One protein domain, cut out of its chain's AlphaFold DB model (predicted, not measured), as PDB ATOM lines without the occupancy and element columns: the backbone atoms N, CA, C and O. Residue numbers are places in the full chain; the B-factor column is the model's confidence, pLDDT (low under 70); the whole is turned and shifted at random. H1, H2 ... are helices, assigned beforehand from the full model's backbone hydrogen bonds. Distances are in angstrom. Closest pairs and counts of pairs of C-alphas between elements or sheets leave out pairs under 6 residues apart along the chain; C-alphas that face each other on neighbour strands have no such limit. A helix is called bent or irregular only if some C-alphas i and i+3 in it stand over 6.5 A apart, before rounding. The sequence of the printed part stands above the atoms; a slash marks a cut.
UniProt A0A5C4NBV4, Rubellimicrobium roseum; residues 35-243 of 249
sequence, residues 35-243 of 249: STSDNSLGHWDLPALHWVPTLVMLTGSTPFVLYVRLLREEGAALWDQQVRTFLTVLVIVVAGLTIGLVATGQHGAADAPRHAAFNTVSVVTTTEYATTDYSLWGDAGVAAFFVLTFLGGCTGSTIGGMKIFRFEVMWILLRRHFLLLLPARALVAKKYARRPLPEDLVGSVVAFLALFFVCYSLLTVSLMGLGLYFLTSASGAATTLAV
ATOM      1  N   SER A  35      19.502 -24.248  21.718       90.50
ATOM      2  CA  SER A  35      18.103 -23.875  21.521       90.50
ATOM      3  C   SER A  35      17.761 -23.876  20.034       90.50
ATOM      4  O   SER A  35      18.627 -23.685  19.183       90.50
ATOM      5  N   THR A  36      16.483 -24.074  19.716       89.06
ATOM      6  CA  THR A  36      15.948 -23.895  18.359       89.06
ATOM      7  C   THR A  36      15.711 -22.423  17.994       89.06
ATOM      8  O   THR A  36      15.277 -22.137  16.880       89.06
ATOM      9  N   SER A  37      15.981 -21.485  18.910       87.12
ATOM     10  CA  SER A  37      15.856 -20.045  18.696       87.12
ATOM     11  C   SER A  37      17.123 -19.302  19.115       87.12
ATOM     12  O   SER A  37      17.697 -19.589  20.164       87.12
ATOM     13  N   ASP A  38      17.488 -18.274  18.346       85.19
ATOM     14  CA  ASP A  38      18.602 -17.370  18.665       85.19
ATOM     15  C   ASP A  38      18.408 -16.637  20.003       85.19
ATOM     16  O   ASP A  38      19.379 -16.329  20.685       85.19
ATOM     17  N   ASN A  39      17.155 -16.386  20.412       82.56
ATOM     18  CA  ASN A  39      16.846 -15.757  21.703       82.56
ATOM     19  C   ASN A  39      16.700 -16.778  22.847       82.56
ATOM     20  O   ASN A  39      16.129 -16.464  23.894       82.56
ATOM     21  N   SER A  40      17.167 -18.015  22.645       88.88
ATOM     22  CA  SER A  40      17.078 -19.095  23.626       88.88
ATOM     23  C   SER A  40      15.642 -19.258  24.170       88.88
ATOM     24  O   SER A  40      14.660 -19.122  23.436       88.88
ATOM     25  N   LEU A  41      15.486 -19.517  25.471       88.19
ATOM     26  CA  LEU A  41      14.181 -19.582  26.139       88.19
ATOM     27  C   LEU A  41      13.530 -18.205  26.386       88.19
ATOM     28  O   LEU A  41      12.372 -18.149  26.799       88.19
ATOM     29  N   GLY A  42      14.220 -17.105  26.072       85.50
ATOM     30  CA  GLY A  42      13.646 -15.761  25.980       85.50
ATOM     31  C   GLY A  42      12.723 -15.574  24.773       85.50
ATOM     32  O   GLY A  42      12.005 -14.582  24.701       85.50
ATOM     33  N   HIS A  43      12.693 -16.522  23.829       85.88
ATOM     34  CA  HIS A  43      11.732 -16.510  22.723       85.88
ATOM     35  C   HIS A  43      10.271 -16.653  23.186       85.88
ATOM     36  O   HIS A  43       9.363 -16.166  22.513       85.88
ATOM     37  N   TRP A  44      10.035 -17.307  24.329       85.50
ATOM     38  CA  TRP A  44       8.695 -17.525  24.869       85.50
ATOM     39  C   TRP A  44       8.493 -16.778  26.191       85.50
ATOM     40  O   TRP A  44       9.209 -17.010  27.161       85.50
ATOM     41  N   ASP A  45       7.442 -15.958  26.267       82.06
ATOM     42  CA  ASP A  45       7.147 -15.139  27.457       82.06
ATOM     43  C   ASP A  45       6.367 -15.872  28.562       82.06
ATOM     44  O   ASP A  45       6.219 -15.362  29.680       82.06
ATOM     45  N   LEU A  46       5.861 -17.077  28.276       87.94
ATOM     46  CA  LEU A  46       5.054 -17.859  29.214       87.94
ATOM     47  C   LEU A  46       5.881 -18.234  30.458       87.94
ATOM     48  O   LEU A  46       6.820 -19.021  30.343       87.94
ATOM     49  N   PRO A  47       5.498 -17.792  31.676       87.94
ATOM     50  CA  PRO A  47       6.269 -18.067  32.892       87.94
ATOM     51  C   PRO A  47       6.523 -19.556  33.156       87.94
ATOM     52  O   PRO A  47       7.559 -19.926  33.706       87.94
ATOM     53  N   ALA A  48       5.591 -20.422  32.747       88.00
ATOM     54  CA  ALA A  48       5.736 -21.868  32.876       88.00
ATOM     55  C   ALA A  48       6.954 -22.413  32.106       88.00
ATOM     56  O   ALA A  48       7.639 -23.304  32.607       88.00
ATOM     57  N   LEU A  49       7.265 -21.840  30.936       88.81
ATOM     58  CA  LEU A  49       8.404 -22.242  30.104       88.81
ATOM     59  C   LEU A  49       9.751 -21.785  30.673       88.81
ATOM     60  O   LEU A  49      10.785 -22.271  30.235       88.81
ATOM     61  N   HIS A  50       9.760 -20.916  31.685       92.12
ATOM     62  CA  HIS A  50      10.976 -20.565  32.423       92.12
ATOM     63  C   HIS A  50      11.129 -21.455  33.660       92.12
ATOM     64  O   HIS A  50      12.195 -22.021  33.911       92.12
ATOM     65  N   TRP A  51      10.049 -21.662  34.419       94.81
ATOM     66  CA  TRP A  51      10.108 -22.455  35.649       94.81
ATOM     67  C   TRP A  51      10.358 -23.947  35.413       94.81
ATOM     68  O   TRP A  51      11.120 -24.548  36.171       94.81
ATOM     69  N   VAL A  52       9.770 -24.549  34.372       94.06
ATOM     70  CA  VAL A  52       9.956 -25.984  34.093       94.06
ATOM     71  C   VAL A  52      11.428 -26.311  33.791       94.06
ATOM     72  O   VAL A  52      11.986 -27.144  34.509       94.06
ATOM     73  N   PRO A  53      12.114 -25.642  32.841       93.56
ATOM     74  CA  PRO A  53      13.544 -25.859  32.624       93.56
ATOM     75  C   PRO A  53      14.386 -25.518  33.852       93.56
ATOM     76  O   PRO A  53      15.317 -26.254  34.154       93.56
ATOM     77  N   THR A  54      14.035 -24.477  34.620       95.88
ATOM     78  CA  THR A  54      14.739 -24.146  35.876       95.88
ATOM     79  C   THR A  54      14.757 -25.330  36.841       95.88
ATOM     80  O   THR A  54      15.805 -25.677  37.383       95.88
ATOM     81  N   LEU A  55      13.618 -26.000  37.025       95.50
ATOM     82  CA  LEU A  55      13.538 -27.184  37.879       95.50
ATOM     83  C   LEU A  55      14.348 -28.359  37.316       95.50
ATOM     84  O   LEU A  55      15.023 -29.039  38.085       95.50
ATOM     85  N   VAL A  56      14.326 -28.578  35.999       95.00
ATOM     86  CA  VAL A  56      15.111 -29.642  35.345       95.00
ATOM     87  C   VAL A  56      16.619 -29.381  35.452       95.00
ATOM     88  O   VAL A  56      17.387 -30.299  35.734       95.00
ATOM     89  N   MET A  57      17.057 -28.130  35.313       96.00
ATOM     90  CA  MET A  57      18.454 -27.736  35.519       96.00
ATOM     91  C   MET A  57      18.889 -27.996  36.969       96.00
ATOM     92  O   MET A  57      19.951 -28.574  37.217       96.00
ATOM     93  N   LEU A  58      18.046 -27.647  37.949       95.19
ATOM     94  CA  LEU A  58      18.320 -27.912  39.365       95.19
ATOM     95  C   LEU A  58      18.430 -29.410  39.665       95.19
ATOM     96  O   LEU A  58      19.351 -29.820  40.374       95.19
ATOM     97  N   THR A  59      17.536 -30.239  39.122       92.81
ATOM     98  CA  THR A  59      17.603 -31.694  39.311       92.81
ATOM     99  C   THR A  59      18.848 -32.271  38.634       92.81
ATOM    100  O   THR A  59      19.603 -33.006  39.284       92.81
ATOM    101  N   GLY A  60      19.153 -31.856  37.402       92.00
ATOM    102  CA  GLY A  60      20.388 -32.210  36.690       92.00
ATOM    103  C   GLY A  60      21.669 -31.800  37.428       92.00
ATOM    104  O   GLY A  60      22.708 -32.433  37.259       92.00
ATOM    105  N   SER A  61      21.588 -30.808  38.323       93.50
ATOM    106  CA  SER A  61      22.715 -30.320  39.131       93.50
ATOM    107  C   SER A  61      23.055 -31.132  40.358       93.50
ATOM    108  O   SER A  61      24.127 -30.935  40.945       93.50
ATOM    109  N   THR A  62      22.154 -32.009  40.778       93.12
ATOM    110  CA  THR A  62      22.363 -32.844  41.958       93.12
ATOM    111  C   THR A  62      23.174 -34.099  41.609       93.12
ATOM    112  O   THR A  62      23.211 -34.514  40.449       93.12
ATOM    113  N   PRO A  63      23.872 -34.719  42.578       93.06
ATOM    114  CA  PRO A  63      24.666 -35.916  42.307       93.06
ATOM    115  C   PRO A  63      23.797 -37.083  41.821       93.06
ATOM    116  O   PRO A  63      22.826 -37.433  42.487       93.06
ATOM    117  N   PHE A  64      24.193 -37.792  40.759       90.69
ATOM    118  CA  PHE A  64      23.444 -38.961  40.267       90.69
ATOM    119  C   PHE A  64      23.252 -40.060  41.323       90.69
ATOM    120  O   PHE A  64      22.211 -40.716  41.388       90.69
ATOM    121  N   VAL A  65      24.239 -40.222  42.209       89.56
ATOM    122  CA  VAL A  65      24.190 -41.160  43.343       89.56
ATOM    123  C   VAL A  65      22.999 -40.876  44.265       89.56
ATOM    124  O   VAL A  65      22.473 -41.801  44.885       89.56
ATOM    125  N   LEU A  66      22.544 -39.623  44.345       89.00
ATOM    126  CA  LEU A  66      21.388 -39.234  45.142       89.00
ATOM    127  C   LEU A  66      20.108 -39.910  44.642       89.00
ATOM    128  O   LEU A  66      19.367 -40.471  45.445       89.00
ATOM    129  N   TYR A  67      19.889 -39.934  43.327       89.38
ATOM    130  CA  TYR A  67      18.731 -40.593  42.723       89.38
ATOM    131  C   TYR A  67      18.736 -42.098  42.975       89.38
ATOM    132  O   TYR A  67      17.711 -42.667  43.341       89.38
ATOM    133  N   VAL A  68      19.903 -42.741  42.875       89.19
ATOM    134  CA  VAL A  68      20.042 -44.173  43.186       89.19
ATOM    135  C   VAL A  68      19.692 -44.464  44.649       89.19
ATOM    136  O   VAL A  68      19.055 -45.475  44.931       89.19
ATOM    137  N   ARG A  69      20.075 -43.585  45.585       87.94
ATOM    138  CA  ARG A  69      19.716 -43.720  47.008       87.94
ATOM    139  C   ARG A  69      18.229 -43.494  47.266       87.94
ATOM    140  O   ARG A  69      17.643 -44.225  48.057       87.94
ATOM    141  N   LEU A  70      17.611 -42.534  46.576       87.38
ATOM    142  CA  LEU A  70      16.167 -42.297  46.661       87.38
ATOM    143  C   LEU A  70      15.364 -43.514  46.189       87.38
ATOM    144  O   LEU A  70      14.409 -43.900  46.853       87.38
ATOM    145  N   LEU A  71      15.798 -44.171  45.108       88.38
ATOM    146  CA  LEU A  71      15.189 -45.418  44.621       88.38
ATOM    147  C   LEU A  71      15.349 -46.598  45.591       88.38
ATOM    148  O   LEU A  71      14.618 -47.577  45.492       88.38
ATOM    149  N   ARG A  72      16.305 -46.518  46.521       88.56
ATOM    150  CA  ARG A  72      16.524 -47.504  47.590       88.56
ATOM    151  C   ARG A  72      15.825 -47.125  48.901       88.56
ATOM    152  O   ARG A  72      16.122 -47.726  49.927       88.56
ATOM    153  N   GLU A  73      14.942 -46.124  48.872       80.06
ATOM    154  CA  GLU A  73      14.190 -45.615  50.029       80.06
ATOM    155  C   GLU A  73      15.073 -45.081  51.176       80.06
ATOM    156  O   GLU A  73      14.647 -44.953  52.325       80.06
ATOM    157  N   GLU A  74      16.310 -44.678  50.872       79.19
ATOM    158  CA  GLU A  74      17.189 -44.024  51.840       79.19
ATOM    159  C   GLU A  74      16.775 -42.549  52.006       79.19
ATOM    160  O   GLU A  74      17.403 -41.639  51.465       79.19
ATOM    161  N   GLY A  75      15.709 -42.284  52.770       63.19
ATOM    162  CA  GLY A  75      15.118 -40.941  52.931       63.19
ATOM    163  C   GLY A  75      16.079 -39.848  53.437       63.19
ATOM    164  O   GLY A  75      15.843 -38.659  53.226       63.19
ATOM    165  N   ALA A  76      17.211 -40.228  54.041       65.25
ATOM    166  CA  ALA A  76      18.279 -39.306  54.439       65.25
ATOM    167  C   ALA A  76      19.053 -38.696  53.250       65.25
ATOM    168  O   ALA A  76      19.810 -37.742  53.442       65.25
ATOM    169  N   ALA A  77      18.863 -39.218  52.034       62.28
ATOM    170  CA  ALA A  77      19.499 -38.742  50.812       62.28
ATOM    171  C   ALA A  77      19.224 -37.245  50.566       62.28
ATOM    172  O   ALA A  77      20.157 -36.497  50.281       62.28
ATOM    173  N   LEU A  78      17.988 -36.775  50.782       63.25
ATOM    174  CA  LEU A  78      17.570 -35.385  50.515       63.25
ATOM    175  C   LEU A  78      18.327 -34.318  51.332       63.25
ATOM    176  O   LEU A  78      18.233 -33.131  51.031       63.25
ATOM    177  N   TRP A  79      19.096 -34.720  52.349       70.56
ATOM    178  CA  TRP A  79      19.841 -33.824  53.239       70.56
ATOM    179  C   TRP A  79      21.348 -33.782  52.952       70.56
ATOM    180  O   TRP A  79      22.144 -33.411  53.826       70.56
ATOM    181  N   ASP A  80      21.756 -34.142  51.733       87.69
ATOM    182  CA  ASP A  80      23.150 -34.057  51.308       87.69
ATOM    183  C   ASP A  80      23.725 -32.643  51.530       87.69
ATOM    184  O   ASP A  80      23.053 -31.618  51.368       87.69
ATOM    185  N   GLN A  81      24.971 -32.576  52.001       89.75
ATOM    186  CA  GLN A  81      25.606 -31.298  52.312       89.75
ATOM    187  C   GLN A  81      25.864 -30.465  51.044       89.75
ATOM    188  O   GLN A  81      25.600 -29.266  51.085       89.75
ATOM    189  N   GLN A  82      26.275 -31.081  49.925       92.12
ATOM    190  CA  GLN A  82      26.538 -30.360  48.670       92.12
ATOM    191  C   GLN A  82      25.265 -29.724  48.134       92.12
ATOM    192  O   GLN A  82      25.274 -28.551  47.775       92.12
ATOM    193  N   VAL A  83      24.164 -30.483  48.132       92.62
ATOM    194  CA  VAL A  83      22.870 -30.008  47.624       92.62
ATOM    195  C   VAL A  83      22.368 -28.826  48.451       92.62
ATOM    196  O   VAL A  83      21.940 -27.821  47.890       92.62
ATOM    197  N   ARG A  84      22.472 -28.894  49.784       92.25
ATOM    198  CA  ARG A  84      22.069 -27.775  50.653       92.25
ATOM    199  C   ARG A  84      22.920 -26.535  50.427       92.25
ATOM    200  O   ARG A  84      22.363 -25.445  50.328       92.25
ATOM    201  N   THR A  85      24.240 -26.686  50.334       93.69
ATOM    202  CA  THR A  85      25.131 -25.556  50.054       93.69
ATOM    203  C   THR A  85      24.830 -24.953  48.685       93.69
ATOM    204  O   THR A  85      24.693 -23.739  48.582       93.69
ATOM    205  N   PHE A  86      24.624 -25.787  47.665       94.81
ATOM    206  CA  PHE A  86      24.238 -25.371  46.317       94.81
ATOM    207  C   PHE A  86      22.947 -24.563  46.282       94.81
ATOM    208  O   PHE A  86      22.953 -23.422  45.822       94.81
ATOM    209  N   LEU A  87      21.867 -25.100  46.845       95.06
ATOM    210  CA  LEU A  87      20.587 -24.396  46.895       95.06
ATOM    211  C   LEU A  87      20.675 -23.109  47.727       95.06
ATOM    212  O   LEU A  87      20.086 -22.102  47.351       95.06
ATOM    213  N   THR A  88      21.442 -23.107  48.822       95.25
ATOM    214  CA  THR A  88      21.630 -21.905  49.652       95.25
ATOM    215  C   THR A  88      22.348 -20.801  48.880       95.25
ATOM    216  O   THR A  88      21.909 -19.654  48.913       95.25
ATOM    217  N   VAL A  89      23.427 -21.136  48.162       95.38
ATOM    218  CA  VAL A  89      24.162 -20.175  47.324       95.38
ATOM    219  C   VAL A  89      23.246 -19.607  46.243       95.38
ATOM    220  O   VAL A  89      23.173 -18.388  46.107       95.38
ATOM    221  N   LEU A  90      22.489 -20.458  45.542       96.25
ATOM    222  CA  LEU A  90      21.539 -20.004  44.525       96.25
ATOM    223  C   LEU A  90      20.485 -19.059  45.102       96.25
ATOM    224  O   LEU A  90      20.279 -17.984  44.551       96.25
ATOM    225  N   VAL A  91      19.860 -19.403  46.229       97.00
ATOM    226  CA  VAL A  91      18.845 -18.542  46.860       97.00
ATOM    227  C   VAL A  91      19.427 -17.180  47.244       97.00
ATOM    228  O   VAL A  91      18.784 -16.162  46.995       97.00
ATOM    229  N   ILE A  92      20.640 -17.139  47.807       96.81
ATOM    230  CA  ILE A  92      21.305 -15.879  48.176       96.81
ATOM    231  C   ILE A  92      21.564 -15.016  46.937       96.81
ATOM    232  O   ILE A  92      21.244 -13.827  46.944       96.81
ATOM    233  N   VAL A  93      22.115 -15.606  45.873       96.12
ATOM    234  CA  VAL A  93      22.421 -14.875  44.636       96.12
ATOM    235  C   VAL A  93      21.144 -14.382  43.960       96.12
ATOM    236  O   VAL A  93      21.048 -13.203  43.626       96.12
ATOM    237  N   VAL A  94      20.144 -15.253  43.810       96.88
ATOM    238  CA  VAL A  94      18.855 -14.908  43.197       96.88
ATOM    239  C   VAL A  94      18.169 -13.798  43.981       96.88
ATOM    240  O   VAL A  94      17.671 -12.854  43.372       96.88
ATOM    241  N   ALA A  95      18.176 -13.854  45.316       96.50
ATOM    242  CA  ALA A  95      17.627 -12.784  46.145       96.50
ATOM    243  C   ALA A  95      18.374 -11.458  45.928       96.50
ATOM    244  O   ALA A  95      17.733 -10.425  45.739       96.50
ATOM    245  N   GLY A  96      19.712 -11.482  45.893       95.38
ATOM    246  CA  GLY A  96      20.532 -10.296  45.633       95.38
ATOM    247  C   GLY A  96      20.253  -9.662  44.269       95.38
ATOM    248  O   GLY A  96      19.999  -8.460  44.193       95.38
ATOM    249  N   LEU A  97      20.222 -10.471  43.205       95.25
ATOM    250  CA  LEU A  97      19.903 -10.010  41.850       95.25
ATOM    251  C   LEU A  97      18.462  -9.509  41.742       95.25
ATOM    252  O   LEU A  97      18.228  -8.463  41.149       95.25
ATOM    253  N   THR A  98      17.503 -10.191  42.374       95.75
ATOM    254  CA  THR A  98      16.099  -9.751  42.409       95.75
ATOM    255  C   THR A  98      15.972  -8.374  43.056       95.75
ATOM    256  O   THR A  98      15.319  -7.495  42.498       95.75
ATOM    257  N   ILE A  99      16.615  -8.160  44.210       94.69
ATOM    258  CA  ILE A  99      16.620  -6.857  44.887       94.69
ATOM    259  C   ILE A  99      17.235  -5.791  43.974       94.69
ATOM    260  O   ILE A  99      16.661  -4.713  43.844       94.69
ATOM    261  N   GLY A 100      18.355  -6.103  43.313       92.69
ATOM    262  CA  GLY A 100      19.001  -5.206  42.355       92.69
ATOM    263  C   GLY A 100      18.076  -4.805  41.203       92.69
ATOM    264  O   GLY A 100      17.885  -3.617  40.967       92.69
ATOM    265  N   LEU A 101      17.445  -5.781  40.547       93.25
ATOM    266  CA  LEU A 101      16.538  -5.569  39.412       93.25
ATOM    267  C   LEU A 101      15.295  -4.749  39.767       93.25
ATOM    268  O   LEU A 101      14.847  -3.922  38.971       93.25
ATOM    269  N   VAL A 102      14.731  -4.977  40.956       93.81
ATOM    270  CA  VAL A 102      13.578  -4.208  41.443       93.81
ATOM    271  C   VAL A 102      14.004  -2.789  41.820       93.81
ATOM    272  O   VAL A 102      13.304  -1.835  41.489       93.81
ATOM    273  N   ALA A 103      15.156  -2.627  42.478       91.25
ATOM    274  CA  ALA A 103      15.655  -1.321  42.908       91.25
ATOM    275  C   ALA A 103      16.045  -0.410  41.732       91.25
ATOM    276  O   ALA A 103      15.867   0.803  41.819       91.25
ATOM    277  N   THR A 104      16.550  -0.976  40.633       89.19
ATOM    278  CA  THR A 104      16.881  -0.231  39.407       89.19
ATOM    279  C   THR A 104      15.667   0.030  38.512       89.19
ATOM    280  O   THR A 104      15.775   0.794  37.556       89.19
ATOM    281  N   GLY A 105      14.513  -0.582  38.804       85.69
ATOM    282  CA  GLY A 105      13.294  -0.454  38.005       85.69
ATOM    283  C   GLY A 105      13.346  -1.173  36.653       85.69
ATOM    284  O   GLY A 105      12.487  -0.925  35.811       85.69
ATOM    285  N   GLN A 106      14.331  -2.052  36.433       82.81
ATOM    286  CA  GLN A 106      14.483  -2.794  35.175       82.81
ATOM    287  C   GLN A 106      13.391  -3.849  34.978       82.81
ATOM    288  O   GLN A 106      12.934  -4.067  33.858       82.81
ATOM    289  N   HIS A 107      12.950  -4.482  36.067       86.12
ATOM    290  CA  HIS A 107      11.867  -5.461  36.048       86.12
ATOM    291  C   HIS A 107      10.877  -5.207  37.187       86.12
ATOM    292  O   HIS A 107      11.246  -4.777  38.280       86.12
ATOM    293  N   GLY A 108       9.601  -5.517  36.939       87.25
ATOM    294  CA  GLY A 108       8.574  -5.490  37.977       87.25
ATOM    295  C   GLY A 108       8.841  -6.533  39.065       87.25
ATOM    296  O   GLY A 108       9.451  -7.571  38.811       87.25
ATOM    297  N   ALA A 109       8.331  -6.299  40.276       86.88
ATOM    298  CA  ALA A 109       8.546  -7.185  41.428       86.88
ATOM    299  C   ALA A 109       8.059  -8.636  41.219       86.88
ATOM    300  O   ALA A 109       8.523  -9.540  41.909       86.88
ATOM    301  N   ALA A 110       7.144  -8.865  40.271       87.50
ATOM    302  CA  ALA A 110       6.663 -10.196  39.906       87.50
ATOM    303  C   ALA A 110       7.611 -10.935  38.939       87.50
ATOM    304  O   ALA A 110       7.816 -12.139  39.090       87.50
ATOM    305  N   ASP A 111       8.225 -10.222  37.989       90.31
ATOM    306  CA  ASP A 111       9.055 -10.818  36.933       90.31
ATOM    307  C   ASP A 111      10.540 -10.883  37.305       90.31
ATOM    308  O   ASP A 111      11.239 -11.816  36.902       90.31
ATOM    309  N   ALA A 112      11.018  -9.935  38.118       93.06
ATOM    310  CA  ALA A 112      12.391  -9.892  38.612       93.06
ATOM    311  C   ALA A 112      12.860 -11.220  39.245       93.06
ATOM    312  O   ALA A 112      13.903 -11.721  38.819       93.06
ATOM    313  N   PRO A 113      12.123 -11.854  40.186       94.69
ATOM    314  CA  PRO A 113      12.561 -13.121  40.769       94.69
ATOM    315  C   PRO A 113      12.590 -14.262  39.753       94.69
ATOM    316  O   PRO A 113      13.455 -15.127  39.848       94.69
ATOM    317  N   ARG A 114      11.685 -14.264  38.764       94.75
ATOM    318  CA  ARG A 114      11.661 -15.271  37.696       94.75
ATOM    319  C   ARG A 114      12.911 -15.166  36.827       94.75
ATOM    320  O   ARG A 114      13.612 -16.161  36.668       94.75
ATOM    321  N   HIS A 115      13.204 -13.981  36.292       94.25
ATOM    322  CA  HIS A 115      14.369 -13.783  35.425       94.25
ATOM    323  C   HIS A 115      15.681 -13.968  36.186       94.25
ATOM    324  O   HIS A 115      16.591 -14.629  35.686       94.25
ATOM    325  N   ALA A 116      15.767 -13.457  37.420       95.75
ATOM    326  CA  ALA A 116      16.925 -13.675  38.277       95.75
ATOM    327  C   ALA A 116      17.135 -15.169  38.553       95.75
ATOM    328  O   ALA A 116      18.245 -15.660  38.361       95.75
ATOM    329  N   ALA A 117      16.090 -15.905  38.949       96.62
ATOM    330  CA  ALA A 117      16.182 -17.341  39.206       96.62
ATOM    331  C   ALA A 117      16.596 -18.117  37.957       96.62
ATOM    332  O   ALA A 117      17.542 -18.898  38.020       96.62
ATOM    333  N   PHE A 118      15.927 -17.871  36.831       96.12
ATOM    334  CA  PHE A 118      16.185 -18.581  35.588       96.12
ATOM    335  C   PHE A 118      17.629 -18.397  35.120       96.12
ATOM    336  O   PHE A 118      18.351 -19.382  34.992       96.12
ATOM    337  N   ASN A 119      18.066 -17.149  34.913       95.00
ATOM    338  CA  ASN A 119      19.395 -16.874  34.363       95.00
ATOM    339  C   ASN A 119      20.492 -17.320  35.347       95.00
ATOM    340  O   ASN A 119      21.485 -17.913  34.934       95.00
ATOM    341  N   THR A 120      20.299 -17.112  36.660       95.94
ATOM    342  CA  THR A 120      21.267 -17.557  37.684       95.94
ATOM    343  C   THR A 120      21.419 -19.069  37.686       95.94
ATOM    344  O   THR A 120      22.544 -19.566  37.677       95.94
ATOM    345  N   VAL A 121      20.299 -19.803  37.719       96.44
ATOM    346  CA  VAL A 121      20.337 -21.264  37.666       96.44
ATOM    347  C   VAL A 121      21.011 -21.671  36.370       96.44
ATOM    348  O   VAL A 121      22.007 -22.368  36.442       96.44
ATOM    349  N   SER A 122      20.577 -21.155  35.223       94.75
ATOM    350  CA  SER A 122      21.113 -21.580  33.934       94.75
ATOM    351  C   SER A 122      22.629 -21.407  33.799       94.75
ATOM    352  O   SER A 122      23.310 -22.335  33.363       94.75
ATOM    353  N   VAL A 123      23.180 -20.272  34.245       94.62
ATOM    354  CA  VAL A 123      24.631 -20.028  34.215       94.62
ATOM    355  C   VAL A 123      25.379 -20.953  35.175       94.62
ATOM    356  O   VAL A 123      26.342 -21.604  34.777       94.62
ATOM    357  N   VAL A 124      24.924 -21.078  36.426       95.12
ATOM    358  CA  VAL A 124      25.584 -21.943  37.426       95.12
ATOM    359  C   VAL A 124      25.457 -23.427  37.062       95.12
ATOM    360  O   VAL A 124      26.324 -24.243  37.394       95.12
ATOM    361  N   THR A 125      24.371 -23.801  36.385       94.44
ATOM    362  CA  THR A 125      24.161 -25.156  35.882       94.44
ATOM    363  C   THR A 125      24.829 -25.413  34.543       94.44
ATOM    364  O   THR A 125      24.636 -26.490  33.986       94.44
ATOM    365  N   THR A 126      25.594 -24.440  34.038       93.19
ATOM    366  CA  THR A 126      26.285 -24.465  32.744       93.19
ATOM    367  C   THR A 126      25.378 -24.827  31.566       93.19
ATOM    368  O   THR A 126      25.857 -25.304  30.550       93.19
ATOM    369  N   THR A 127      24.063 -24.657  31.725       92.44
ATOM    370  CA  THR A 127      23.060 -24.881  30.675       92.44
ATOM    371  C   THR A 127      22.872 -23.617  29.862       92.44
ATOM    372  O   THR A 127      22.578 -23.686  28.687       92.44
ATOM    373  N   GLU A 128      23.042 -22.464  30.507       90.38
ATOM    374  CA  GLU A 128      23.269 -21.186  29.849       90.38
ATOM    375  C   GLU A 128      22.204 -20.766  28.818       90.38
ATOM    376  O   GLU A 128      22.439 -20.043  27.856       90.38
ATOM    377  N   TYR A 129      20.964 -21.138  29.089       91.75
ATOM    378  CA  TYR A 129      19.821 -20.457  28.526       91.75
ATOM    379  C   TYR A 129      19.694 -19.049  29.101       91.75
ATOM    380  O   TYR A 129      19.888 -18.812  30.297       91.75
ATOM    381  N   ALA A 130      19.245 -18.130  28.254       90.00
ATOM    382  CA  ALA A 130      18.899 -16.776  28.647       90.00
ATOM    383  C   ALA A 130      17.395 -16.551  28.473       90.00
ATOM    384  O   ALA A 130      16.808 -16.952  27.469       90.00
ATOM    385  N   THR A 131      16.766 -15.897  29.452       90.25
ATOM    386  CA  THR A 131      15.415 -15.319  29.272       90.25
ATOM    387  C   THR A 131      15.459 -13.838  28.946       90.25
ATOM    388  O   THR A 131      14.539 -13.307  28.339       90.25
ATOM    389  N   THR A 132      16.512 -13.167  29.393       88.44
ATOM    390  CA  THR A 132      16.749 -11.735  29.241       88.44
ATOM    391  C   THR A 132      18.247 -11.521  29.151       88.44
ATOM    392  O   THR A 132      19.025 -12.297  29.712       88.44
ATOM    393  N   ASP A 133      18.646 -10.464  28.454       89.56
ATOM    394  CA  ASP A 133      20.046 -10.083  28.351       89.56
ATOM    395  C   ASP A 133      20.526  -9.478  29.678       89.56
ATOM    396  O   ASP A 133      20.240  -8.324  30.013       89.56
ATOM    397  N   TYR A 134      21.247 -10.284  30.458       88.69
ATOM    398  CA  TYR A 134      21.790  -9.876  31.750       88.69
ATOM    399  C   TYR A 134      22.990  -8.920  31.622       88.69
ATOM    400  O   TYR A 134      23.414  -8.351  32.632       88.69
ATOM    401  N   SER A 135      23.513  -8.673  30.411       87.56
ATOM    402  CA  SER A 135      24.508  -7.615  30.182       87.56
ATOM    403  C   SER A 135      23.936  -6.216  30.441       87.56
ATOM    404  O   SER A 135      24.660  -5.288  30.802       87.56
ATOM    405  N   LEU A 136      22.609  -6.084  30.356       89.25
ATOM    406  CA  LEU A 136      21.878  -4.848  30.616       89.25
ATOM    407  C   LEU A 136      21.589  -4.624  32.108       89.25
ATOM    408  O   LEU A 136      21.078  -3.568  32.485       89.25
ATOM    409  N   TRP A 137      21.931  -5.571  32.989       90.69
ATOM    410  CA  TRP A 137      21.639  -5.498  34.430       90.69
ATOM    411  C   TRP A 137      22.640  -4.634  35.220       90.69
ATOM    412  O   TRP A 137      22.739  -4.715  36.447       90.69
ATOM    413  N   GLY A 138      23.378  -3.783  34.502       89.25
ATOM    414  CA  GLY A 138      24.440  -2.930  35.020       89.25
ATOM    415  C   GLY A 138      25.711  -3.702  35.374       89.25
ATOM    416  O   GLY A 138      25.740  -4.933  35.406       89.25
ATOM    417  N   ASP A 139      26.770  -2.960  35.702       89.94
ATOM    418  CA  ASP A 139      28.102  -3.528  35.966       89.94
ATOM    419  C   ASP A 139      28.096  -4.558  37.104       89.94
ATOM    420  O   ASP A 139      28.828  -5.546  37.065       89.94
ATOM    421  N   ALA A 140      27.237  -4.360  38.109       89.12
ATOM    422  CA  ALA A 140      27.071  -5.307  39.207       89.12
ATOM    423  C   ALA A 140      26.474  -6.645  38.737       89.12
ATOM    424  O   ALA A 140      26.914  -7.696  39.203       89.12
ATOM    425  N   GLY A 141      25.505  -6.618  37.813       91.31
ATOM    426  CA  GLY A 141      24.923  -7.817  37.212       91.31
ATOM    427  C   GLY A 141      25.950  -8.569  36.371       91.31
ATOM    428  O   GLY A 141      26.175  -9.756  36.602       91.31
ATOM    429  N   VAL A 142      26.650  -7.860  35.481       91.44
ATOM    430  CA  VAL A 142      27.726  -8.422  34.645       91.44
ATOM    431  C   VAL A 142      28.818  -9.063  35.503       91.44
ATOM    432  O   VAL A 142      29.193 -10.214  35.276       91.44
ATOM    433  N   ALA A 143      29.294  -8.360  36.535       91.50
ATOM    434  CA  ALA A 143      30.304  -8.887  37.449       91.50
ATOM    435  C   ALA A 143      29.795 -10.099  38.244       91.50
ATOM    436  O   ALA A 143      30.546 -11.054  38.448       91.50
ATOM    437  N   ALA A 144      28.529 -10.091  38.678       93.31
ATOM    438  CA  ALA A 144      27.929 -11.232  39.357       93.31
ATOM    439  C   ALA A 144      27.900 -12.459  38.438       93.31
ATOM    440  O   ALA A 144      28.416 -13.504  38.825       93.31
ATOM    441  N   PHE A 145      27.381 -12.329  37.214       93.25
ATOM    442  CA  PHE A 145      27.324 -13.433  36.252       93.25
ATOM    443  C   PHE A 145      28.708 -13.946  35.854       93.25
ATOM    444  O   PHE A 145      28.897 -15.158  35.800       93.25
ATOM    445  N   PHE A 146      29.696 -13.062  35.712       93.19
ATOM    446  CA  PHE A 146      31.086 -13.465  35.505       93.19
ATOM    447  C   PHE A 146      31.619 -14.352  36.641       93.19
ATOM    448  O   PHE A 146      32.282 -15.358  36.401       93.19
ATOM    449  N   VAL A 147      31.315 -14.010  37.899       92.94
ATOM    450  CA  VAL A 147      31.686 -14.844  39.053       92.94
ATOM    451  C   VAL A 147      30.908 -16.162  39.052       92.94
ATOM    452  O   VAL A 147      31.473 -17.206  39.385       92.94
ATOM    453  N   LEU A 148      29.631 -16.137  38.659       93.88
ATOM    454  CA  LEU A 148      28.795 -17.334  38.566       93.88
ATOM    455  C   LEU A 148      29.294 -18.332  37.521       93.88
ATOM    456  O   LEU A 148      29.182 -19.525  37.777       93.88
ATOM    457  N   THR A 149      29.900 -17.882  36.417       92.88
ATOM    458  CA  THR A 149      30.511 -18.754  35.393       92.88
ATOM    459  C   THR A 149      31.500 -19.751  35.999       92.88
ATOM    460  O   THR A 149      31.622 -20.885  35.547       92.88
ATOM    461  N   PHE A 150      32.213 -19.353  37.052       93.62
ATOM    462  CA  PHE A 150      33.175 -20.221  37.723       93.62
ATOM    463  C   PHE A 150      32.518 -21.255  38.645       93.62
ATOM    464  O   PHE A 150      33.120 -22.297  38.926       93.62
ATOM    465  N   LEU A 151      31.310 -20.978  39.143       94.19
ATOM    466  CA  LEU A 151      30.561 -21.887  40.003       94.19
ATOM    467  C   LEU A 151      29.915 -22.989  39.162       94.19
ATOM    468  O   LEU A 151      29.312 -22.730  38.132       94.19
ATOM    469  N   GLY A 152      30.011 -24.227  39.639       92.44
ATOM    470  CA  GLY A 152      29.308 -25.365  39.053       92.44
ATOM    471  C   GLY A 152      28.401 -26.070  40.056       92.44
ATOM    472  O   GLY A 152      28.450 -25.825  41.267       92.44
ATOM    473  N   GLY A 153      27.611 -27.015  39.547       92.94
ATOM    474  CA  GLY A 153      26.736 -27.869  40.350       92.94
ATOM    475  C   GLY A 153      27.470 -28.823  41.308       92.94
ATOM    476  O   GLY A 153      28.665 -28.699  41.608       92.94
ATOM    477  N   CYS A 154      26.745 -29.828  41.799       94.38
ATOM    478  CA  CYS A 154      27.298 -30.812  42.727       94.38
ATOM    479  C   CYS A 154      28.272 -31.786  42.037       94.38
ATOM    480  O   CYS A 154      28.265 -31.974  40.818       94.38
ATOM    481  N   THR A 155      29.135 -32.435  42.817       93.00
ATOM    482  CA  THR A 155      30.034 -33.472  42.291       93.00
ATOM    483  C   THR A 155      29.224 -34.697  41.863       93.00
ATOM    484  O   THR A 155      28.383 -35.179  42.617       93.00
ATOM    485  N   GLY A 156      29.506 -35.233  40.671       90.19
ATOM    486  CA  GLY A 156      28.770 -36.373  40.113       90.19
ATOM    487  C   GLY A 156      27.436 -36.003  39.454       90.19
ATOM    488  O   GLY A 156      26.563 -36.862  39.376       90.19
ATOM    489  N   SER A 157      27.274 -34.746  39.029       92.38
ATOM    490  CA  SER A 157      26.190 -34.254  38.163       92.38
ATOM    491  C   SER A 157      26.639 -34.128  36.693       92.38
ATOM    492  O   SER A 157      27.828 -34.292  36.414       92.38
ATOM    493  N   THR A 158      25.726 -33.802  35.764       88.62
ATOM    494  CA  THR A 158      26.014 -33.597  34.317       88.62
ATOM    495  C   THR A 158      26.764 -32.304  33.991       88.62
ATOM    496  O   THR A 158      27.192 -32.104  32.864       88.62
ATOM    497  N   ILE A 159      26.920 -31.431  34.978       90.00
ATOM    498  CA  ILE A 159      27.243 -30.013  34.779       90.00
ATOM    499  C   ILE A 159      28.750 -29.775  34.698       90.00
ATOM    500  O   ILE A 159      29.532 -30.563  35.238       90.00
ATOM    501  N   GLY A 160      29.167 -28.669  34.093       87.44
ATOM    502  CA  GLY A 160      30.550 -28.200  34.112       87.44
ATOM    503  C   GLY A 160      30.936 -27.455  35.399       87.44
ATOM    504  O   GLY A 160      30.489 -27.779  36.512       87.44
ATOM    505  N   GLY A 161      31.802 -26.458  35.217       88.31
ATOM    506  CA  GLY A 161      32.240 -25.501  36.228       88.31
ATOM    507  C   GLY A 161      33.113 -26.080  37.345       88.31
ATOM    508  O   GLY A 161      33.373 -27.288  37.453       88.31
ATOM    509  N   MET A 162      33.562 -25.203  38.247       93.44
ATOM    510  CA  MET A 162      34.203 -25.656  39.475       93.44
ATOM    511  C   MET A 162      33.126 -26.136  40.443       93.44
ATOM    512  O   MET A 162      32.386 -25.357  41.040       93.44
ATOM    513  N   LYS A 163      33.038 -27.458  40.595       93.94
ATOM    514  CA  LYS A 163      32.048 -28.111  41.460       93.94
ATOM    515  C   LYS A 163      31.995 -27.484  42.849       93.94
ATOM    516  O   LYS A 163      33.040 -27.308  43.484       93.94
ATOM    517  N   ILE A 164      30.783 -27.260  43.363       94.38
ATOM    518  CA  ILE A 164      30.560 -26.583  44.650       94.38
ATOM    519  C   ILE A 164      31.304 -27.228  45.822       94.38
ATOM    520  O   ILE A 164      31.788 -26.547  46.723       94.38
ATOM    521  N   PHE A 165      31.493 -28.547  45.758       94.38
ATOM    522  CA  PHE A 165      32.287 -29.305  46.716       94.38
ATOM    523  C   PHE A 165      33.703 -28.736  46.912       94.38
ATOM    524  O   PHE A 165      34.218 -28.709  48.030       94.38
ATOM    525  N   ARG A 166      34.341 -28.253  45.840       94.81
ATOM    526  CA  ARG A 166      35.694 -27.680  45.901       94.81
ATOM    527  C   ARG A 166      35.702 -26.385  46.706       94.81
ATOM    528  O   ARG A 166      36.593 -26.197  47.533       94.81
ATOM    529  N   PHE A 167      34.684 -25.544  46.532       93.94
ATOM    530  CA  PHE A 167      34.512 -24.328  47.324       93.94
ATOM    531  C   PHE A 167      34.240 -24.639  48.798       93.94
ATOM    532  O   PHE A 167      34.809 -23.985  49.669       93.94
ATOM    533  N   GLU A 168      33.460 -25.681  49.103       93.56
ATOM    534  CA  GLU A 168      33.243 -26.112  50.491       93.56
ATOM    535  C   GLU A 168      34.540 -26.568  51.171       93.56
ATOM    536  O   GLU A 168      34.819 -26.179  52.308       93.56
ATOM    537  N   VAL A 169      35.360 -27.368  50.480       93.75
ATOM    538  CA  VAL A 169      36.664 -27.810  50.998       93.75
ATOM    539  C   VAL A 169      37.590 -26.612  51.224       93.75
ATOM    540  O   VAL A 169      38.218 -26.521  52.283       93.75
ATOM    541  N   MET A 170      37.631 -25.664  50.281       93.25
ATOM    542  CA  MET A 170      38.407 -24.431  50.431       93.25
ATOM    543  C   MET A 170      37.926 -23.578  51.597       93.25
ATOM    544  O   MET A 170      38.747 -23.089  52.368       93.25
ATOM    545  N   TRP A 171      36.614 -23.444  51.782       92.06
ATOM    546  CA  TRP A 171      36.043 -22.717  52.910       92.06
ATOM    547  C   TRP A 171      36.422 -23.354  54.252       92.06
ATOM    548  O   TRP A 171      36.816 -22.654  55.187       92.06
ATOM    549  N   ILE A 172      36.372 -24.687  54.350       90.88
ATOM    550  CA  ILE A 172      36.806 -25.421  55.548       90.88
ATOM    551  C   ILE A 172      38.297 -25.179  55.823       90.88
ATOM    552  O   ILE A 172      38.678 -24.949  56.976       90.88
ATOM    553  N   LEU A 173      39.138 -25.208  54.783       90.44
ATOM    554  CA  LEU A 173      40.575 -24.954  54.902       90.44
ATOM    555  C   LEU A 173      40.859 -23.512  55.341       90.44
ATOM    556  O   LEU A 173      41.624 -23.306  56.284       90.44
ATOM    557  N   LEU A 174      40.203 -22.539  54.709       90.00
ATOM    558  CA  LEU A 174      40.342 -21.115  54.992       90.00
ATOM    559  C   LEU A 174      39.907 -20.791  56.423       90.00
ATOM    560  O   LEU A 174      40.671 -20.203  57.188       90.00
ATOM    561  N   ARG A 175      38.715 -21.250  56.826       88.38
ATOM    562  CA  ARG A 175      38.203 -21.077  58.192       88.38
ATOM    563  C   ARG A 175      39.153 -21.686  59.218       88.38
ATOM    564  O   ARG A 175      39.400 -21.074  60.253       88.38
ATOM    565  N   ARG A 176      39.706 -22.871  58.943       84.75
ATOM    566  CA  ARG A 176      40.717 -23.478  59.816       84.75
ATOM    567  C   ARG A 176      41.966 -22.605  59.905       84.75
ATOM    568  O   ARG A 176      42.468 -22.423  61.006       84.75
ATOM    569  N   HIS A 177      42.463 -22.085  58.785       86.44
ATOM    570  CA  HIS A 177      43.658 -21.245  58.776       86.44
ATOM    571  C   HIS A 177      43.446 -19.973  59.608       86.44
ATOM    572  O   HIS A 177      44.257 -19.681  60.478       86.44
ATOM    573  N   PHE A 178      42.300 -19.301  59.453       86.25
ATOM    574  CA  PHE A 178      41.928 -18.161  60.297       86.25
ATOM    575  C   PHE A 178      41.824 -18.520  61.784       86.25
ATOM    576  O   PHE A 178      42.314 -17.779  62.630       86.25
ATOM    577  N   LEU A 179      41.228 -19.667  62.119       84.12
ATOM    578  CA  LEU A 179      41.124 -20.120  63.510       84.12
ATOM    579  C   LEU A 179      42.482 -20.472  64.135       84.12
ATOM    580  O   LEU A 179      42.619 -20.374  65.349       84.12
ATOM    581  N   LEU A 180      43.478 -20.855  63.332       82.06
ATOM    582  CA  LEU A 180      44.849 -21.082  63.803       82.06
ATOM    583  C   LEU A 180      45.615 -19.778  64.068       82.06
ATOM    584  O   LEU A 180      46.549 -19.790  64.864       82.06
ATOM    585  N   LEU A 181      45.224 -18.668  63.433       83.88
ATOM    586  CA  LEU A 181      45.789 -17.340  63.706       83.88
ATOM    587  C   LEU A 181      45.302 -16.766  65.046       83.88
ATOM    588  O   LEU A 181      45.933 -15.867  65.598       83.88
ATOM    589  N   LEU A 182      44.192 -17.281  65.582       83.69
ATOM    590  CA  LEU A 182      43.688 -16.908  66.899       83.69
ATOM    591  C   LEU A 182      44.479 -17.650  67.995       83.69
ATOM    592  O   LEU A 182      44.586 -18.880  67.959       83.69
ATOM    593  N   PRO A 183      45.019 -16.943  69.004       70.56
ATOM    594  CA  PRO A 183      45.819 -17.561  70.054       70.56
ATOM    595  C   PRO A 183      44.929 -18.314  71.056       70.56
ATOM    596  O   PRO A 183      44.545 -17.766  72.080       70.56
ATOM    597  N   ALA A 184      44.605 -19.579  70.773       56.25
ATOM    598  CA  ALA A 184      44.152 -20.569  71.759       56.25
ATOM    599  C   ALA A 184      44.010 -21.952  71.109       56.25
ATOM    600  O   ALA A 184      43.015 -22.183  70.441       56.25
ATOM    601  N   ARG A 185      44.978 -22.861  71.321       54.28
ATOM    602  CA  ARG A 185      44.897 -24.350  71.266       54.28
ATOM    603  C   ARG A 185      43.747 -24.985  70.446       54.28
ATOM    604  O   ARG A 185      43.130 -25.956  70.885       54.28
ATOM    605  N   ALA A 186      43.454 -24.477  69.253       58.31
ATOM    606  CA  ALA A 186      42.293 -24.899  68.492       58.31
ATOM    607  C   ALA A 186      42.705 -26.080  67.613       58.31
ATOM    608  O   ALA A 186      43.144 -25.919  66.474       58.31
ATOM    609  N   LEU A 187      42.562 -27.295  68.147       60.53
ATOM    610  CA  LEU A 187      42.564 -28.516  67.341       60.53
ATOM    611  C   LEU A 187      41.274 -28.549  66.503       60.53
ATOM    612  O   LEU A 187      40.312 -29.249  66.816       60.53
ATOM    613  N   VAL A 188      41.232 -27.742  65.440       64.69
ATOM    614  CA  VAL A 188      40.099 -27.695  64.510       64.69
ATOM    615  C   VAL A 188      40.233 -28.851  63.522       64.69
ATOM    616  O   VAL A 188      41.027 -28.810  62.578       64.69
ATOM    617  N   ALA A 189      39.453 -29.909  63.740       64.69
ATOM    618  CA  ALA A 189      39.393 -31.038  62.820       64.69
ATOM    619  C   ALA A 189      38.819 -30.602  61.457       64.69
ATOM    620  O   ALA A 189      37.750 -29.990  61.404       64.69
ATOM    621  N   LYS A 190      39.487 -30.960  60.346       76.38
ATOM    622  CA  LYS A 190      38.923 -30.788  58.994       76.38
ATOM    623  C   LYS A 190      37.820 -31.825  58.829       76.38
ATOM    624  O   LYS A 190      38.126 -33.007  58.699       76.38
ATOM    625  N   LYS A 191      36.553 -31.419  58.885       78.88
ATOM    626  CA  LYS A 191      35.424 -32.337  58.699       78.88
ATOM    627  C   LYS A 191      34.504 -31.852  57.588       78.88
ATOM    628  O   LYS A 191      34.159 -30.678  57.548       78.88
ATOM    629  N   TYR A 192      34.070 -32.787  56.755       82.44
ATOM    630  CA  TYR A 192      33.058 -32.613  55.720       82.44
ATOM    631  C   TYR A 192      31.984 -33.686  55.895       82.44
ATOM    632  O   TYR A 192      32.319 -34.858  56.071       82.44
ATOM    633  N   ALA A 193      30.703 -33.308  55.932       80.12
ATOM    634  CA  ALA A 193      29.591 -34.224  56.208       80.12
ATOM    635  C   ALA A 193      29.838 -35.134  57.436       80.12
ATOM    636  O   ALA A 193      29.573 -36.335  57.417       80.12
ATOM    637  N   ARG A 194      30.390 -34.554  58.518       78.56
ATOM    638  CA  ARG A 194      30.793 -35.224  59.779       78.56
ATOM    639  C   ARG A 194      31.956 -36.226  59.671       78.56
ATOM    640  O   ARG A 194      32.329 -36.806  60.688       78.56
ATOM    641  N   ARG A 195      32.575 -36.387  58.501       82.69
ATOM    642  CA  ARG A 195      33.742 -37.257  58.278       82.69
ATOM    643  C   ARG A 195      35.027 -36.431  58.185       82.69
ATOM    644  O   ARG A 195      34.962 -35.304  57.696       82.69
ATOM    645  N   PRO A 196      36.177 -36.930  58.666       85.88
ATOM    646  CA  PRO A 196      37.445 -36.232  58.488       85.88
ATOM    647  C   PRO A 196      37.777 -36.110  56.996       85.88
ATOM    648  O   PRO A 196      37.557 -37.051  56.236       85.88
ATOM    649  N   LEU A 197      38.291 -34.954  56.584       88.75
ATOM    650  CA  LEU A 197      38.813 -34.750  55.234       88.75
ATOM    651  C   LEU A 197      40.244 -35.303  55.163       88.75
ATOM    652  O   LEU A 197      41.094 -34.814  55.911       88.75
ATOM    653  N   PRO A 198      40.524 -36.284  54.285       88.81
ATOM    654  CA  PRO A 198      41.884 -36.747  54.035       88.81
ATOM    655  C   PRO A 198      42.766 -35.602  53.527       88.81
ATOM    656  O   PRO A 198      42.303 -34.764  52.752       88.81
ATOM    657  N   GLU A 199      44.036 -35.572  53.930       87.06
ATOM    658  CA  GLU A 199      44.973 -34.535  53.473       87.06
ATOM    659  C   GLU A 199      45.190 -34.588  51.955       87.06
ATOM    660  O   GLU A 199      45.179 -33.547  51.301       87.06
ATOM    661  N   ASP A 200      45.248 -35.788  51.373       91.06
ATOM    662  CA  ASP A 200      45.412 -35.987  49.927       91.06
ATOM    663  C   ASP A 200      44.261 -35.368  49.118       91.06
ATOM    664  O   ASP A 200      44.469 -34.775  48.059       91.06
ATOM    665  N   LEU A 201      43.035 -35.443  49.648       91.69
ATOM    666  CA  LEU A 201      41.854 -34.830  49.039       91.69
ATOM    667  C   LEU A 201      41.960 -33.302  49.053       91.69
ATOM    668  O   LEU A 201      41.654 -32.653  48.056       91.69
ATOM    669  N   VAL A 202      42.406 -32.723  50.172       91.88
ATOM    670  CA  VAL A 202      42.617 -31.273  50.281       91.88
ATOM    671  C   VAL A 202      43.711 -30.827  49.312       91.88
ATOM    672  O   VAL A 202      43.503 -29.865  48.573       91.88
ATOM    673  N   GLY A 203      44.832 -31.554  49.255       93.06
ATOM    674  CA  GLY A 203      45.914 -31.302  48.302       93.06
ATOM    675  C   GLY A 203      45.437 -31.363  46.851       93.06
ATOM    676  O   GLY A 203      45.723 -30.455  46.074       93.06
ATOM    677  N   SER A 204      44.625 -32.365  46.502       95.31
ATOM    678  CA  SER A 204      44.021 -32.498  45.170       95.31
ATOM    679  C   SER A 204      43.086 -31.333  44.822       95.31
ATOM    680  O   SER A 204      43.103 -30.839  43.692       95.31
ATOM    681  N   VAL A 205      42.285 -30.849  45.780       95.31
ATOM    682  CA  VAL A 205      41.410 -29.685  45.565       95.31
ATOM    683  C   VAL A 205      42.224 -28.417  45.321       95.31
ATOM    684  O   VAL A 205      41.924 -27.690  44.375       95.31
ATOM    685  N   VAL A 206      43.266 -28.175  46.121       95.06
ATOM    686  CA  VAL A 206      44.149 -27.011  45.954       95.06
ATOM    687  C   VAL A 206      44.894 -27.076  44.619       95.06
ATOM    688  O   VAL A 206      44.903 -26.090  43.886       95.06
ATOM    689  N   ALA A 207      45.458 -28.235  44.267       96.56
ATOM    690  CA  ALA A 207      46.161 -28.434  43.001       96.56
ATOM    691  C   ALA A 207      45.242 -28.205  41.793       96.56
ATOM    692  O   ALA A 207      45.636 -27.533  40.842       96.56
ATOM    693  N   PHE A 208      44.000 -28.700  41.848       95.56
ATOM    694  CA  PHE A 208      43.007 -28.445  40.806       95.56
ATOM    695  C   PHE A 208      42.712 -26.951  40.648       95.56
ATOM    696  O   PHE A 208      42.718 -26.460  39.527       95.56
ATOM    697  N   LEU A 209      42.459 -26.227  41.745       95.00
ATOM    698  CA  LEU A 209      42.139 -24.797  41.678       95.00
ATOM    699  C   LEU A 209      43.323 -23.981  41.158       95.00
ATOM    700  O   LEU A 209      43.139 -23.104  40.319       95.00
ATOM    701  N   ALA A 210      44.539 -24.302  41.606       96.44
ATOM    702  CA  ALA A 210      45.752 -23.671  41.101       96.44
ATOM    703  C   ALA A 210      45.908 -23.902  39.592       96.44
ATOM    704  O   ALA A 210      46.104 -22.947  38.845       96.44
ATOM    705  N   LEU A 211      45.757 -25.148  39.133       97.00
ATOM    706  CA  LEU A 211      45.850 -25.477  37.712       97.00
ATOM    707  C   LEU A 211      44.747 -24.795  36.894       97.00
ATOM    708  O   LEU A 211      45.035 -24.254  35.832       97.00
ATOM    709  N   PHE A 212      43.513 -24.767  37.403       95.81
ATOM    710  CA  PHE A 212      42.387 -24.091  36.759       95.81
ATOM    711  C   PHE A 212      42.694 -22.607  36.521       95.81
ATOM    712  O   PHE A 212      42.578 -22.136  35.393       95.81
ATOM    713  N   PHE A 213      43.161 -21.881  37.545       96.25
ATOM    714  CA  PHE A 213      43.492 -20.457  37.410       96.25
ATOM    715  C   PHE A 213      44.747 -20.191  36.566       96.25
ATOM    716  O   PHE A 213      44.819 -19.159  35.895       96.25
ATOM    717  N   VAL A 214      45.717 -21.110  36.553       98.00
ATOM    718  CA  VAL A 214      46.869 -21.034  35.637       98.00
ATOM    719  C   VAL A 214      46.405 -21.179  34.189       98.00
ATOM    720  O   VAL A 214      46.721 -20.317  33.371       98.00
ATOM    721  N   CYS A 215      45.613 -22.206  33.874       97.69
ATOM    722  CA  CYS A 215      45.047 -22.392  32.537       97.69
ATOM    723  C   CYS A 215      44.186 -21.195  32.121       97.69
ATOM    724  O   CYS A 215      44.330 -20.703  31.008       97.69
ATOM    725  N   TYR A 216      43.349 -20.695  33.033       97.31
ATOM    726  CA  TYR A 216      42.519 -19.511  32.819       97.31
ATOM    727  C   TYR A 216      43.362 -18.300  32.424       97.31
ATOM    728  O   TYR A 216      43.143 -17.710  31.370       97.31
ATOM    729  N   SER A 217      44.392 -17.995  33.214       97.75
ATOM    730  CA  SER A 217      45.277 -16.858  32.959       97.75
ATOM    731  C   SER A 217      46.021 -17.002  31.628       97.75
ATOM    732  O   SER A 217      46.126 -16.036  30.874       97.75
ATOM    733  N   LEU A 218      46.512 -18.206  31.312       98.12
ATOM    734  CA  LEU A 218      47.201 -18.479  30.047       98.12
ATOM    735  C   LEU A 218      46.270 -18.313  28.844       98.12
ATOM    736  O   LEU A 218      46.674 -17.697  27.857       98.12
ATOM    737  N   LEU A 219      45.035 -18.814  28.920       97.44
ATOM    738  CA  LEU A 219      44.041 -18.651  27.857       97.44
ATOM    739  C   LEU A 219      43.655 -17.183  27.676       97.44
ATOM    740  O   LEU A 219      43.669 -16.700  26.547       97.44
ATOM    741  N   THR A 220      43.403 -16.448  28.762       97.44
ATOM    742  CA  THR A 220      43.100 -15.011  28.693       97.44
ATOM    743  C   THR A 220      44.234 -14.230  28.031       97.44
ATOM    744  O   THR A 220      43.984 -13.477  27.094       97.44
ATOM    745  N   VAL A 221      45.488 -14.440  28.448       97.88
ATOM    746  CA  VAL A 221      46.651 -13.761  27.844       97.88
ATOM    747  C   VAL A 221      46.836 -14.164  26.379       97.88
ATOM    748  O   VAL A 221      47.157 -13.314  25.551       97.88
ATOM    749  N   SER A 222      46.598 -15.432  26.038       97.75
ATOM    750  CA  SER A 222      46.696 -15.912  24.654       97.75
ATOM    751  C   SER A 222      45.652 -15.248  23.755       97.75
ATOM    752  O   SER A 222      45.998 -14.771  22.678       97.75
ATOM    753  N   LEU A 223      44.401 -15.153  24.215       97.12
ATOM    754  CA  LEU A 223      43.313 -14.475  23.505       97.12
ATOM    755  C   LEU A 223      43.585 -12.972  23.343       97.12
ATOM    756  O   LEU A 223      43.402 -12.432  22.252       97.12
ATOM    757  N   MET A 224      44.124 -12.312  24.371       97.56
ATOM    758  CA  MET A 224      44.574 -10.918  24.258       97.56
ATOM    759  C   MET A 224      45.713 -10.761  23.241       97.56
ATOM    760  O   MET A 224      45.747  -9.784  22.496       97.56
ATOM    761  N   GLY A 225      46.622 -11.738  23.163       97.19
ATOM    762  CA  GLY A 225      47.683 -11.790  22.152       97.19
ATOM    763  C   GLY A 225      47.165 -11.878  20.711       97.19
ATOM    764  O   GLY A 225      47.877 -11.482  19.791       97.19
ATOM    765  N   LEU A 226      45.920 -12.329  20.515       96.75
ATOM    766  CA  LEU A 226      45.219 -12.326  19.224       96.75
ATOM    767  C   LEU A 226      44.502 -10.996  18.923       96.75
ATOM    768  O   LEU A 226      43.877 -10.866  17.874       96.75
ATOM    769  N   GLY A 227      44.597 -10.004  19.814       94.94
ATOM    770  CA  GLY A 227      44.011  -8.672  19.637       94.94
ATOM    771  C   GLY A 227      42.630  -8.482  20.268       94.94
ATOM    772  O   GLY A 227      41.996  -7.456  20.024       94.94
ATOM    773  N   LEU A 228      42.151  -9.434  21.077       95.38
ATOM    774  CA  LEU A 228      40.893  -9.297  21.812       95.38
ATOM    775  C   LEU A 228      41.054  -8.395  23.046       95.38
ATOM    776  O   LEU A 228      42.089  -8.396  23.718       95.38
ATOM    777  N   TYR A 229      40.003  -7.643  23.385       94.81
ATOM    778  CA  TYR A 229      39.971  -6.846  24.613       94.81
ATOM    779  C   TYR A 229      39.994  -7.737  25.860       94.81
ATOM    780  O   TYR A 229      39.616  -8.911  25.817       94.81
ATOM    781  N   PHE A 230      40.422  -7.166  26.992       92.75
ATOM    782  CA  PHE A 230      40.561  -7.903  28.250       92.75
ATOM    783  C   PHE A 230      39.260  -8.598  28.664       92.75
ATOM    784  O   PHE A 230      39.302  -9.783  28.966       92.75
ATOM    785  N   LEU A 231      38.117  -7.899  28.641       91.44
ATOM    786  CA  LEU A 231      36.843  -8.466  29.092       91.44
ATOM    787  C   LEU A 231      36.409  -9.660  28.233       91.44
ATOM    788  O   LEU A 231      36.179 -10.726  28.789       91.44
ATOM    789  N   THR A 232      36.403  -9.518  26.904       93.31
ATOM    790  CA  THR A 232      36.083 -10.599  25.954       93.31
ATOM    791  C   THR A 232      37.046 -11.784  26.083       93.31
ATOM    792  O   THR A 232      36.640 -12.943  26.040       93.31
ATOM    793  N   SER A 233      38.339 -11.519  26.298       96.00
ATOM    794  CA  SER A 233      39.349 -12.570  26.496       96.00
ATOM    795  C   SER A 233      39.178 -13.297  27.831       96.00
ATOM    796  O   SER A 233      39.323 -14.515  27.918       96.00
ATOM    797  N   ALA A 234      38.901 -12.542  28.894       94.94
ATOM    798  CA  ALA A 234      38.722 -13.050  30.243       94.94
ATOM    799  C   ALA A 234      37.423 -13.847  30.361       94.94
ATOM    800  O   ALA A 234      37.419 -14.909  30.975       94.94
ATOM    801  N   SER A 235      36.336 -13.366  29.763       93.69
ATOM    802  CA  SER A 235      35.057 -14.065  29.744       93.69
ATOM    803  C   SER A 235      35.126 -15.307  28.855       93.69
ATOM    804  O   SER A 235      34.832 -16.388  29.348       93.69
ATOM    805  N   GLY A 236      35.655 -15.208  27.630       94.31
ATOM    806  CA  GLY A 236      35.828 -16.352  26.730       94.31
ATOM    807  C   GLY A 236      36.721 -17.461  27.305       94.31
ATOM    808  O   GLY A 236      36.431 -18.649  27.163       94.31
ATOM    809  N   ALA A 237      37.796 -17.104  28.015       95.94
ATOM    810  CA  ALA A 237      38.629 -18.084  28.717       95.94
ATOM    811  C   ALA A 237      37.899 -18.739  29.904       95.94
ATOM    812  O   ALA A 237      38.075 -19.933  30.155       95.94
ATOM    813  N   ALA A 238      37.095 -17.974  30.652       94.50
ATOM    814  CA  ALA A 238      36.324 -18.504  31.773       94.50
ATOM    815  C   ALA A 238      35.258 -19.490  31.288       94.50
ATOM    816  O   ALA A 238      35.135 -20.580  31.841       94.50
ATOM    817  N   THR A 239      34.528 -19.118  30.239       92.62
ATOM    818  CA  THR A 239      33.392 -19.868  29.706       92.62
ATOM    819  C   THR A 239      33.869 -21.176  29.081       92.62
ATOM    820  O   THR A 239      33.420 -22.246  29.479       92.62
ATOM    821  N   THR A 240      34.923 -21.132  28.262       92.69
ATOM    822  CA  THR A 240      35.540 -22.345  27.691       92.69
ATOM    823  C   THR A 240      36.074 -23.322  28.742       92.69
ATOM    824  O   THR A 240      35.883 -24.531  28.603       92.69
ATOM    825  N   LEU A 241      36.711 -22.843  29.818       94.00
ATOM    826  CA  LEU A 241      37.200 -23.718  30.894       94.00
ATOM    827  C   LEU A 241      36.090 -24.248  31.799       94.00
ATOM    828  O   LEU A 241      36.189 -25.371  32.301       94.00
ATOM    829  N   ALA A 242      35.067 -23.437  32.053       91.75
ATOM    830  CA  ALA A 242      33.924 -23.822  32.866       91.75
ATOM    831  C   ALA A 242      32.880 -24.631  32.081       91.75
ATOM    832  O   ALA A 242      31.993 -25.209  32.705       91.75
ATOM    833  N   VAL A 243      33.020 -24.729  30.755       90.19
ATOM    834  CA  VAL A 243      32.024 -25.314  29.843       90.19
ATOM    835  C   VAL A 243      30.689 -24.574  29.958       90.19
ATOM    836  O   VAL A 243      29.636 -25.170  30.136       90.19
TER     837      VAL A 243
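This is residues 35 to 243 of the 249 residues of a protein of Rubellimicrobium roseum (UniProt A0A5C4NBV4). Three helices, H5, H6 and H7, make a small bundle; H2 packs on H6, while H10 packs on H7 and folds back against the long H9 in a V-shaped helical hairpin. H8 runs away from the start of H5 and touches H9, closing a ring of contacts through H5, H6, H7, H10, H9 and H8, while the short H3 and H4 form a small pair at a far corner. The printed part has 209 residues with ten named helices, H1 to H10 in order, and no named strand; the class is all helix. It is compact, with a radius of gyration of the C-alphas of 19.2 A and spans of 55 by 52 by 33 A.

H1 is residues 40 to 43, beginning at C-alpha 40 (17.078, -19.095, 23.626). H2 is residues 47 to 60, 20.3 A long, H3 residues 64 to 71 and H4 residues 75 to 79. H4 is only just irregular: C-alphas 75 and 78 are 6.54 A apart. H5, residues 81 to 103, is 33.0 A long; H6 is residues 112 to 124 and H7 residues 138 to 150. H8, residues 164 to 181, measures 26.1 A and H9, residues 199 to 225, 38.8 A. H10, residues 230 to 242, ends at C-alpha 242 (33.924, -23.822, 32.866).

The hub, H6, touches H2, H5 and H7. H5 and H6 form a helical hairpin at a steep tilt of 44 degrees, closest at the C-alphas of Thr 98 and Pro 113, 5.2 A. H2 and H6 run the same way at 32 degrees, a shallow tilt, closest at Thr 54 and Phe 118, C-alphas 5.8 A apart. Residues 120 to 124 of H6 touch residues 145 to 150 of H7, with the C-alphas of Val 124 and Leu 148 closest at 5.7 A. H9 and H10 form a helical hairpin at a steep tilt of 40 degrees, the closest C-alphas, of Thr 220 and Ser 233, being 5.0 A apart. Every O i to N i+4 pair is within hydrogen-bond range in H3, H5, H6, H8, H9 and H10, but 9 of 10 in H2, 8 of 9 in H7 and 0 of 1 in H4, where 1 of 2 O i to N i+3 pairs is; H1 is too short for such a pair.

The C-alphas of Thr 36 and Ala 184 are farthest apart, at 60.5 A. The printed part has no cut; the links H6 to H7, H7 to H8 and H8 to H9 are long. Mean pLDDT of the printed part is 90.0, and residues 75 to 78 and 184 to 189 are under 70.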